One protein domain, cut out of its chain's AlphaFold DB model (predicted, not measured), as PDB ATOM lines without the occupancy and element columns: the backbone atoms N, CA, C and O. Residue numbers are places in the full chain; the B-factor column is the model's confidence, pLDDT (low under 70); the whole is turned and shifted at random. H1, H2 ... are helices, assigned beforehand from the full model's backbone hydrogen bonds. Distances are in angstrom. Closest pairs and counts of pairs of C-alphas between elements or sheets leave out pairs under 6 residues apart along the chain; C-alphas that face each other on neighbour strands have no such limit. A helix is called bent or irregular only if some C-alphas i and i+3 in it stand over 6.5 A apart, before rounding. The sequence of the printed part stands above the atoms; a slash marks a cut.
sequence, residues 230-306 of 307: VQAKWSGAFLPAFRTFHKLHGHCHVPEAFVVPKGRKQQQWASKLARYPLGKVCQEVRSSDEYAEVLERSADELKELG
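Overview. This is residues 230 to 306 of the 307 residues of the protein "HA domain-containing protein" of Globisporangium ultimum (strain ATCC 200006 / CBS 805.95 / DAOM BR144) (UniProt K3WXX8). Three helices, H3, H4 and H5, follow each other with sharp turns as a rough U with H4 as its base, and the longest helix, the kinked H1, packs with its first residues, 230 to 234, on H4 and runs from there past the first residue of H3, Leu 278, and the last of H5, Leu 305, at the two tips of the U. Short H2 lies beyond H1 at the end of the longest axis away from H4, reached by a long loop, residues 250 to 263. The printed part has 77 residues with five named helices, H1 to H5 in order, and no named strand: all helix. It is compact, with a radius of gyration of the C-alphas of 12.0 A, yet elongated, spanning 36 by 22 by 20 A.

Along the chain. H1, residues 230 to 249, begins at C-alpha (299.312, 215.943, 277.371) and is 25.7 A long; it has a kink of 32 degrees near residue 237 and is irregular, with C-alphas 236 and 239 7.1 A apart. H2, residues 264 to 268, measures 8.7 A; it is neither bent nor irregular, but only just, with C-alphas 265 and 268 6.2 A apart. H3, residues 278 to 287, measures 14.2 A. H4, residues 289 to 297, measures 13.7 A and is irregular, with C-alphas 290 and 293 7.7 A apart. H5, residues 299 to 305, measures 9.9 A and ends at C-alpha (288.817, 215.621, 260.422).

Arrangement. With residues 238 to 242 alone, H1 touches H3 at a steep tilt of 60 degrees, opposite ways; the closest C-alphas, of Ala 241 and Leu 278, are 6.9 A apart. With residues 230 to 234 alone, H1 touches H4, about perpendicular at 73 degrees; the closest C-alphas are Gln 231 and Val 294, 6.2 A. H5 is close to H1 but not clearly touching, closest at the C-alphas of His 246 and Leu 305, 7.1 A. H2 and H3 are apart. Every O i to N i+4 pair is within hydrogen-bond range in H3 and H5, against 14 of 16 in H1, 3 of 5 in H4 and 0 of 1 in H2, where 2 of 2 O i to N i+3 pairs are.

Size, cuts and confidence. The C-alphas farthest apart, of Arg 264 and Asp 289, are 35.9 A apart. The printed part has no cut; the link from H1 to H2 is long. Residues 264 to 265 have pLDDT under 70.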
ATOM      1  N   VAL A 230     299.439 216.367 278.770       76.75
ATOM      2  CA  VAL A 230     299.312 215.943 277.371       76.75
ATOM      3  C   VAL A 230     297.893 216.238 276.897       76.75
ATOM      4  O   VAL A 230     297.725 217.001 275.947       76.75
ATOM      5  N   GLN A 231     296.874 215.764 277.621       80.12
ATOM      6  CA  GLN A 231     295.463 216.076 277.363       80.12
ATOM      7  C   GLN A 231     295.191 217.588 277.392       80.12
ATOM      8  O   GLN A 231     294.430 218.100 276.569       80.12
ATOM      9  N   ALA A 232     295.837 218.331 278.294       76.56
ATOM     10  CA  ALA A 232     295.687 219.780 278.368       76.56
ATOM     11  C   ALA A 232     296.286 220.510 277.155       76.56
ATOM     12  O   ALA A 232     295.623 221.368 276.567       76.56
ATOM     13  N   LYS A 233     297.506 220.155 276.725       78.38
ATOM     14  CA  LYS A 233     298.096 220.659 275.467       78.38
ATOM     15  C   LYS A 233     297.244 220.252 274.262       78.38
ATOM     16  O   LYS A 233     297.063 221.047 273.341       78.38
ATOM     17  N   TRP A 234     296.699 219.040 274.283       83.31
ATOM     18  CA  TRP A 234     295.867 218.482 273.227       83.31
ATOM     19  C   TRP A 234     294.568 219.270 273.033       83.31
ATOM     20  O   TRP A 234     294.384 219.934 272.013       83.31
ATOM     21  N   SER A 235     293.698 219.283 274.043       81.19
ATOM     22  CA  SER A 235     292.414 219.991 274.006       81.19
ATOM     23  C   SER A 235     292.581 221.516 274.018       81.19
ATOM     24  O   SER A 235     291.762 222.242 273.455       81.19
ATOM     25  N   GLY A 236     293.642 222.024 274.652       78.12
ATOM     26  CA  GLY A 236     293.890 223.452 274.829       78.12
ATOM     27  C   GLY A 236     294.601 224.138 273.660       78.12
ATOM     28  O   GLY A 236     294.346 225.328 273.443       78.12
ATOM     29  N   ALA A 237     295.458 223.429 272.916       83.75
ATOM     30  CA  ALA A 237     296.266 223.993 271.833       83.75
ATOM     31  C   ALA A 237     296.192 223.192 270.523       83.75
ATOM     32  O   ALA A 237     295.866 223.785 269.493       83.75
ATOM     33  N   PHE A 238     296.436 221.876 270.555       87.31
ATOM     34  CA  PHE A 238     296.502 221.048 269.344       87.31
ATOM     35  C   PHE A 238     295.165 220.991 268.599       87.31
ATOM     36  O   PHE A 238     295.092 221.492 267.480       87.31
ATOM     37  N   LEU A 239     294.096 220.467 269.215       87.50
ATOM     38  CA  LEU A 239     292.785 220.339 268.565       87.50
ATOM     39  C   LEU A 239     292.241 221.692 268.067       87.50
ATOM     40  O   LEU A 239     291.833 221.758 266.909       87.50
ATOM     41  N   PRO A 240     292.272 222.803 268.837       88.25
ATOM     42  CA  PRO A 240     291.853 224.106 268.322       88.25
ATOM     43  C   PRO A 240     292.664 224.574 267.106       88.25
ATOM     44  O   PRO A 240     292.081 225.068 266.142       88.25
ATOM     45  N   ALA A 241     293.991 224.409 267.119       87.44
ATOM     46  CA  ALA A 241     294.839 224.768 265.984       87.44
ATOM     47  C   ALA A 241     294.571 223.867 264.766       87.44
ATOM     48  O   ALA A 241     294.469 224.358 263.645       87.44
ATOM     49  N   PHE A 242     294.406 222.566 264.986       88.25
ATOM     50  CA  PHE A 242     294.177 221.572 263.946       88.25
ATOM     51  C   PHE A 242     292.798 221.733 263.282       88.25
ATOM     52  O   PHE A 242     292.712 221.816 262.057       88.25
ATOM     53  N   ARG A 243     291.730 221.937 264.070       88.81
ATOM     54  CA  ARG A 243     290.387 222.297 263.574       88.81
ATOM     55  C   ARG A 243     290.409 223.589 262.749       88.81
ATOM     56  O   ARG A 243     289.793 223.648 261.685       88.81
ATOM     57  N   THR A 244     291.125 224.625 263.205       88.75
ATOM     58  CA  THR A 244     291.287 225.869 262.432       88.75
ATOM     59  C   THR A 244     292.072 225.639 261.141       88.75
ATOM     60  O   THR A 244     291.673 226.169 260.105       88.75
ATOM     61  N   PHE A 245     293.138 224.832 261.159       89.06
ATOM     62  CA  PHE A 245     293.883 224.476 259.949       89.06
ATOM     63  C   PHE A 245     292.976 223.783 258.928       89.06
ATOM     64  O   PHE A 245     292.861 224.262 257.799       89.06
ATOM     65  N   HIS A 246     292.265 222.729 259.342       89.12
ATOM     66  CA  HIS A 246     291.333 221.998 258.487       89.12
ATOM     67  C   HIS A 246     290.263 222.928 257.891       89.12
ATOM     68  O   HIS A 246     290.035 222.919 256.685       89.12
ATOM     69  N   LYS A 247     289.682 223.827 258.699       88.38
ATOM     70  CA  LYS A 247     288.693 224.816 258.232       88.38
ATOM     71  C   LYS A 247     289.245 225.822 257.210       88.38
ATOM     72  O   LYS A 247     288.483 226.311 256.380       88.38
ATOM     73  N   LEU A 248     290.530 226.178 257.286       87.44
ATOM     74  CA  LEU A 248     291.161 227.159 256.392       87.44
ATOM     75  C   LEU A 248     291.740 226.539 255.114       87.44
ATOM     76  O   LEU A 248     291.800 227.222 254.093       87.44
ATOM     77  N   HIS A 249     292.183 225.283 255.177       86.31
ATOM     78  CA  HIS A 249     292.901 224.605 254.093       86.31
ATOM     79  C   HIS A 249     292.108 223.466 253.432       86.31
ATOM     80  O   HIS A 249     292.465 223.043 252.336       86.31
ATOM     81  N   GLY A 250     291.039 222.969 254.063       84.31
ATOM     82  CA  GLY A 250     290.225 221.855 253.561       84.31
ATOM     83  C   GLY A 250     290.918 220.488 253.609       84.31
ATOM     84  O   GLY A 250     290.439 219.546 252.987       84.31
ATOM     85  N   HIS A 251     292.058 220.378 254.299       86.81
ATOM     86  CA  HIS A 251     292.826 219.142 254.440       86.81
ATOM     87  C   HIS A 251     293.619 219.114 255.753       86.81
ATOM     88  O   HIS A 251     293.901 220.154 256.348       86.81
ATOM     89  N   CYS A 252     294.046 217.917 256.157       83.56
ATOM     90  CA  CYS A 252     294.781 217.666 257.405       83.56
ATOM     91  C   CYS A 252     296.271 217.324 257.221       83.56
ATOM     92  O   CYS A 252     296.997 217.082 258.188       83.56
ATOM     93  N   HIS A 253     296.769 217.382 255.983       85.62
ATOM     94  CA  HIS A 253     298.203 217.332 255.699       85.62
ATOM     95  C   HIS A 253     298.886 218.664 256.070       85.62
ATOM     96  O   HIS A 253     299.046 219.553 255.233       85.62
ATOM     97  N   VAL A 254     299.231 218.828 257.350       86.88
ATOM     98  CA  VAL A 254     299.960 219.996 257.866       86.88
ATOM     99  C   VAL A 254     301.457 219.866 257.527       86.88
ATOM    100  O   VAL A 254     302.071 218.886 257.950       86.88
ATOM    101  N   PRO A 255     302.080 220.829 256.817       88.25
ATOM    102  CA  PRO A 255     303.526 220.823 256.581       88.25
ATOM    103  C   PRO A 255     304.312 220.945 257.891       88.25
ATOM    104  O   PRO A 255     303.944 221.749 258.741       88.25
ATOM    105  N   GLU A 256     305.434 220.239 258.038       87.75
ATOM    106  CA  GLU A 256     306.244 220.236 259.274       87.75
ATOM    107  C   GLU A 256     306.656 221.648 259.737       87.75
ATOM    108  O   GLU A 256     306.525 221.997 260.909       87.75
ATOM    109  N   ALA A 257     307.070 222.504 258.797       88.19
ATOM    110  CA  ALA A 257     307.452 223.891 259.062       88.19
ATOM    111  C   ALA A 257     306.260 224.842 259.327       88.19
ATOM    112  O   ALA A 257     306.456 226.052 259.467       88.19
ATOM    113  N   PHE A 258     305.018 224.344 259.361       88.38
ATOM    114  CA  PHE A 258     303.841 225.181 259.574       88.38
ATOM    115  C   PHE A 258     303.743 225.668 261.027       88.38
ATOM    116  O   PHE A 258     303.643 224.892 261.983       88.38
ATOM    117  N   VAL A 259     303.697 226.992 261.167       89.12
ATOM    118  CA  VAL A 259     303.579 227.715 262.432       89.12
ATOM    119  C   VAL A 259     302.396 228.676 262.338       89.12
ATOM    120  O   VAL A 259     302.259 229.402 261.351       89.12
ATOM    121  N   VAL A 260     301.558 228.718 263.378       86.31
ATOM    122  CA  VAL A 260     300.352 229.562 263.415       86.31
ATOM    123  C   VAL A 260     300.703 231.052 263.206       86.31
ATOM    124  O   VAL A 260     301.478 231.613 263.997       86.31
ATOM    125  N   PRO A 261     300.148 231.726 262.173       84.00
ATOM    126  CA  PRO A 261     300.565 233.079 261.798       84.00
ATOM    127  C   PRO A 261     300.203 234.171 262.815       84.00
ATOM    128  O   PRO A 261     299.037 234.354 263.157       84.00
ATOM    129  N   LYS A 262     301.182 235.008 263.186       80.94
ATOM    130  CA  LYS A 262     300.954 236.254 263.945       80.94
ATOM    131  C   LYS A 262     300.516 237.403 263.011       80.94
ATOM    132  O   LYS A 262     300.842 237.415 261.825       80.94
ATOM    133  N   GLY A 263     299.824 238.416 263.542       74.69
ATOM    134  CA  GLY A 263     299.445 239.635 262.803       74.69
ATOM    135  C   GLY A 263     298.050 239.548 262.180       74.69
ATOM    136  O   GLY A 263     297.164 238.949 262.773       74.69
ATOM    137  N   ARG A 264     297.813 240.123 260.988       64.00
ATOM    138  CA  ARG A 264     296.455 240.149 260.387       64.00
ATOM    139  C   ARG A 264     295.832 238.758 260.201       64.00
ATOM    140  O   ARG A 264     294.639 238.599 260.417       64.00
ATOM    141  N   LYS A 265     296.640 237.741 259.878       68.56
ATOM    142  CA  LYS A 265     296.176 236.346 259.751       68.56
ATOM    143  C   LYS A 265     295.826 235.687 261.100       68.56
ATOM    144  O   LYS A 265     295.086 234.712 261.099       68.56
ATOM    145  N   GLN A 266     296.255 236.248 262.237       74.12
ATOM    146  CA  GLN A 266     295.902 235.757 263.578       74.12
ATOM    147  C   GLN A 266     294.396 235.846 263.856       74.12
ATOM    148  O   GLN A 266     293.909 235.078 264.667       74.12
ATOM    149  N   GLN A 267     293.638 236.726 263.191       72.12
ATOM    150  CA  GLN A 267     292.189 236.875 263.429       72.12
ATOM    151  C   GLN A 267     291.379 235.589 263.172       72.12
ATOM    152  O   GLN A 267     290.266 235.455 263.670       72.12
ATOM    153  N   GLN A 268     291.936 234.637 262.418       79.31
ATOM    154  CA  GLN A 268     291.331 233.331 262.137       79.31
ATOM    155  C   GLN A 268     291.692 232.255 263.185       79.31
ATOM    156  O   GLN A 268     291.153 231.151 263.142       79.31
ATOM    157  N   TRP A 269     292.588 232.566 264.128       82.25
ATOM    158  CA  TRP A 269     293.173 231.647 265.107       82.25
ATOM    159  C   TRP A 269     292.998 232.204 266.526       82.25
ATOM    160  O   TRP A 269     293.190 233.397 266.761       82.25
ATOM    161  N   ALA A 270     292.698 231.356 267.513       81.19
ATOM    162  CA  ALA A 270     292.614 231.813 268.903       81.19
ATOM    163  C   ALA A 270     293.937 232.467 269.348       81.19
ATOM    164  O   ALA A 270     295.010 231.926 269.083       81.19
ATOM    165  N   SER A 271     293.878 233.614 270.036       76.88
ATOM    166  CA  SER A 271     295.056 234.449 270.350       76.88
ATOM    167  C   SER A 271     296.186 233.697 271.065       76.88
ATOM    168  O   SER A 271     297.358 233.959 270.806       76.88
ATOM    169  N   LYS A 272     295.834 232.716 271.910       78.56
ATOM    170  CA  LYS A 272     296.769 231.823 272.619       78.56
ATOM    171  C   LYS A 272     297.582 230.885 271.714       78.56
ATOM    172  O   LYS A 272     298.566 230.314 272.162       78.56
ATOM    173  N   LEU A 273     297.187 230.717 270.451       82.50
ATOM    174  CA  LEU A 273     297.859 229.851 269.476       82.50
ATOM    175  C   LEU A 273     298.926 230.595 268.661       82.50
ATOM    176  O   LEU A 273     299.553 229.989 267.799       82.50
ATOM    177  N   ALA A 274     299.134 231.898 268.874       81.44
ATOM    178  CA  ALA A 274     300.099 232.678 268.103       81.44
ATOM    179  C   ALA A 274     301.507 232.056 268.158       81.44
ATOM    180  O   ALA A 274     302.070 231.885 269.235       81.44
ATOM    181  N   ARG A 275     302.109 231.780 266.990       83.31
ATOM    182  CA  ARG A 275     303.406 231.084 266.844       83.31
ATOM    183  C   ARG A 275     303.434 229.613 267.297       83.31
ATOM    184  O   ARG A 275     304.523 229.054 267.406       83.31
ATOM    185  N   TYR A 276     302.290 228.971 267.524       85.50
ATOM    186  CA  TYR A 276     302.239 227.541 267.842       85.50
ATOM    187  C   TYR A 276     302.746 226.695 266.649       85.50
ATOM    188  O   TYR A 276     302.246 226.875 265.532       85.50
ATOM    189  N   PRO A 277     303.736 225.798 266.834       86.31
ATOM    190  CA  PRO A 277     304.345 225.023 265.751       86.31
ATOM    191  C   PRO A 277     303.527 223.762 265.436       86.31
ATOM    192  O   PRO A 277     303.985 222.641 265.647       86.31
ATOM    193  N   LEU A 278     302.297 223.951 264.946       88.94
ATOM    194  CA  LEU A 278     301.351 222.861 264.679       88.94
ATOM    195  C   LEU A 278     301.952 221.767 263.778       88.94
ATOM    196  O   LEU A 278     301.731 220.596 264.052       88.94
ATOM    197  N   GLY A 279     302.749 222.122 262.763       87.06
ATOM    198  CA  GLY A 279     303.385 221.145 261.873       87.06
ATOM    199  C   GLY A 279     304.329 220.177 262.590       87.06
ATOM    200  O   GLY A 279     304.241 218.967 262.386       87.06
ATOM    201  N   LYS A 280     305.175 220.697 263.489       87.06
ATOM    202  CA  LYS A 280     306.071 219.882 264.322       87.06
ATOM    203  C   LYS A 280     305.278 218.996 265.281       87.06
ATOM    204  O   LYS A 280     305.561 217.808 265.372       87.06
ATOM    205  N   VAL A 281     304.251 219.547 265.933       87.00
ATOM    206  CA  VAL A 281     303.417 218.773 266.867       87.00
ATOM    207  C   VAL A 281     302.628 217.681 266.133       87.00
ATOM    208  O   VAL A 281     302.525 216.574 266.641       87.00
ATOM    209  N   CYS A 282     302.140 217.917 264.910       87.12
ATOM    210  CA  CYS A 282     301.518 216.867 264.093       87.12
ATOM    211  C   CYS A 282     302.476 215.712 263.754       87.12
ATOM    212  O   CYS A 282     302.005 214.590 263.590       87.12
ATOM    213  N   GLN A 283     303.787 215.961 263.634       86.44
ATOM    214  CA  GLN A 283     304.779 214.887 263.495       86.44
ATOM    215  C   GLN A 283     305.015 214.181 264.834       86.44
ATOM    216  O   GLN A 283     304.912 212.962 264.892       86.44
ATOM    217  N   GLU A 284     305.238 214.934 265.918       84.81
ATOM    218  CA  GLU A 284     305.436 214.384 267.270       84.81
ATOM    219  C   GLU A 284     304.270 213.482 267.704       84.81
ATOM    220  O   GLU A 284     304.499 212.391 268.214       84.81
ATOM    221  N   VAL A 285     303.027 213.883 267.424       85.75
ATOM    222  CA  VAL A 285     301.806 213.097 267.675       85.75
ATOM    223  C   VAL A 285     301.758 211.803 266.853       85.75
ATOM    224  O   VAL A 285     301.221 210.809 267.326       85.75
ATOM    225  N   ARG A 286     302.309 211.787 265.633       83.12
ATOM    226  CA  ARG A 286     302.359 210.585 264.779       83.12
ATOM    227  C   ARG A 286     303.526 209.653 265.108       83.12
ATOM    228  O   ARG A 286     303.480 208.491 264.716       83.12
ATOM    229  N   SER A 287     304.569 210.149 265.775       83.19
ATOM    230  CA  SER A 287     305.801 209.397 266.056       83.19
ATOM    231  C   SER A 287     306.033 209.051 267.531       83.19
ATOM    232  O   SER A 287     306.988 208.337 267.817       83.19
ATOM    233  N   SER A 288     305.247 209.601 268.464       81.81
ATOM    234  CA  SER A 288     305.448 209.443 269.911       81.81
ATOM    235  C   SER A 288     304.268 208.756 270.591       81.81
ATOM    236  O   SER A 288     303.138 209.246 270.542       81.81
ATOM    237  N   ASP A 289     304.566 207.695 271.341       79.44
ATOM    238  CA  ASP A 289     303.601 206.987 272.189       79.44
ATOM    239  C   ASP A 289     303.044 207.864 273.332       79.44
ATOM    240  O   ASP A 289     302.012 207.535 273.911       79.44
ATOM    241  N   GLU A 290     303.671 209.014 273.636       76.06
ATOM    242  CA  GLU A 290     303.198 209.978 274.652       76.06
ATOM    243  C   GLU A 290     301.758 210.457 274.383       76.06
ATOM    244  O   GLU A 290     301.025 210.774 275.318       76.06
ATOM    245  N   TYR A 291     301.331 210.472 273.116       80.62
ATOM    246  CA  TYR A 291     299.985 210.887 272.716       80.62
ATOM    247  C   TYR A 291     298.986 209.729 272.576       80.62
ATOM    248  O   TYR A 291     297.804 210.002 272.373       80.62
ATOM    249  N   ALA A 292     299.408 208.464 272.700       81.44
ATOM    250  CA  ALA A 292     298.591 207.295 272.354       81.44
ATOM    251  C   ALA A 292     297.240 207.245 273.093       81.44
ATOM    252  O   ALA A 292     296.199 207.086 272.458       81.44
ATOM    253  N   GLU A 293     297.230 207.474 274.409       80.12
ATOM    254  CA  GLU A 293     295.994 207.464 275.209       80.12
ATOM    255  C   GLU A 293     295.033 208.599 274.800       80.12
ATOM    256  O   GLU A 293     293.814 208.438 274.785       80.12
ATOM    257  N   VAL A 294     295.567 209.761 274.421       82.44
ATOM    258  CA  VAL A 294     294.764 210.927 274.020       82.44
ATOM    259  C   VAL A 294     294.259 210.798 272.578       82.44
ATOM    260  O   VAL A 294     293.148 211.246 272.273       82.44
ATOM    261  N   LEU A 295     295.038 210.143 271.712       83.94
ATOM    262  CA  LEU A 295     294.640 209.726 270.368       83.94
ATOM    263  C   LEU A 295     293.489 208.720 270.427       83.94
ATOM    264  O   LEU A 295     292.495 208.927 269.740       83.94
ATOM    265  N   GLU A 296     293.576 207.696 271.281       83.12
ATOM    266  CA  GLU A 296     292.503 206.714 271.491       83.12
ATOM    267  C   GLU A 296     291.210 207.398 271.970       83.12
ATOM    268  O   GLU A 296     290.159 207.236 271.352       83.12
ATOM    269  N   ARG A 297     291.299 208.269 272.989       82.69
ATOM    270  CA  ARG A 297     290.163 209.076 273.488       82.69
ATOM    271  C   ARG A 297     289.542 210.003 272.428       82.69
ATOM    272  O   ARG A 297     288.382 210.379 272.573       82.69
ATOM    273  N   SER A 298     290.306 210.418 271.413       81.94
ATOM    274  CA  SER A 298     289.895 211.405 270.393       81.94
ATOM    275  C   SER A 298     289.760 210.809 268.982       81.94
ATOM    276  O   SER A 298     289.664 211.563 268.011       81.94
ATOM    277  N   ALA A 299     289.787 209.478 268.846       81.00
ATOM    278  CA  ALA A 299     289.963 208.795 267.565       81.00
ATOM    279  C   ALA A 299     288.858 209.121 266.547       81.00
ATOM    280  O   ALA A 299     289.155 209.375 265.379       81.00
ATOM    281  N   ASP A 300     287.600 209.173 266.992       82.94
ATOM    282  CA  ASP A 300     286.460 209.493 266.127       82.94
ATOM    283  C   ASP A 300     286.531 210.933 265.594       82.94
ATOM    284  O   ASP A 300     286.368 211.150 264.396       82.94
ATOM    285  N   GLU A 301     286.873 211.913 266.440       82.56
ATOM    286  CA  GLU A 301     287.013 213.316 266.018       82.56
ATOM    287  C   GLU A 301     288.159 213.490 265.009       82.56
ATOM    288  O   GLU A 301     288.028 214.184 263.998       82.56
ATOM    289  N   LEU A 302     289.295 212.833 265.250       83.12
ATOM    290  CA  LEU A 302     290.435 212.857 264.331       83.12
ATOM    291  C   LEU A 302     290.092 212.216 262.982       83.12
ATOM    292  O   LEU A 302     290.526 212.709 261.940       83.12
ATOM    293  N   LYS A 303     289.278 211.158 262.993       81.69
ATOM    294  CA  LYS A 303     288.788 210.479 261.792       81.69
ATOM    295  C   LYS A 303     287.783 211.329 261.010       81.69
ATOM    296  O   LYS A 303     287.860 211.345 259.785       81.69
ATOM    297  N   GLU A 304     286.898 212.069 261.682       82.00
ATOM    298  CA  GLU A 304     286.013 213.059 261.040       82.00
ATOM    299  C   GLU A 304     286.794 214.205 260.384       82.00
ATOM    300  O   GLU A 304     286.405 214.701 259.326       82.00
ATOM    301  N   LEU A 305     287.916 214.613 260.986       79.38
ATOM    302  CA  LEU A 305     288.817 215.621 260.422       79.38
ATOM    303  C   LEU A 305     289.753 215.048 259.337       79.38
ATOM    304  O   LEU A 305     290.285 215.816 258.541       79.38
ATOM    305  N   GLY A 306     289.962 213.729 259.277       75.88
ATOM    306  CA  GLY A 306     290.859 213.070 258.318       75.88
ATOM    307  C   GLY A 306     292.352 213.193 258.658       75.88
ATOM    308  O   GLY A 306     293.154 213.500 257.772       75.88
TER     309      GLY A 306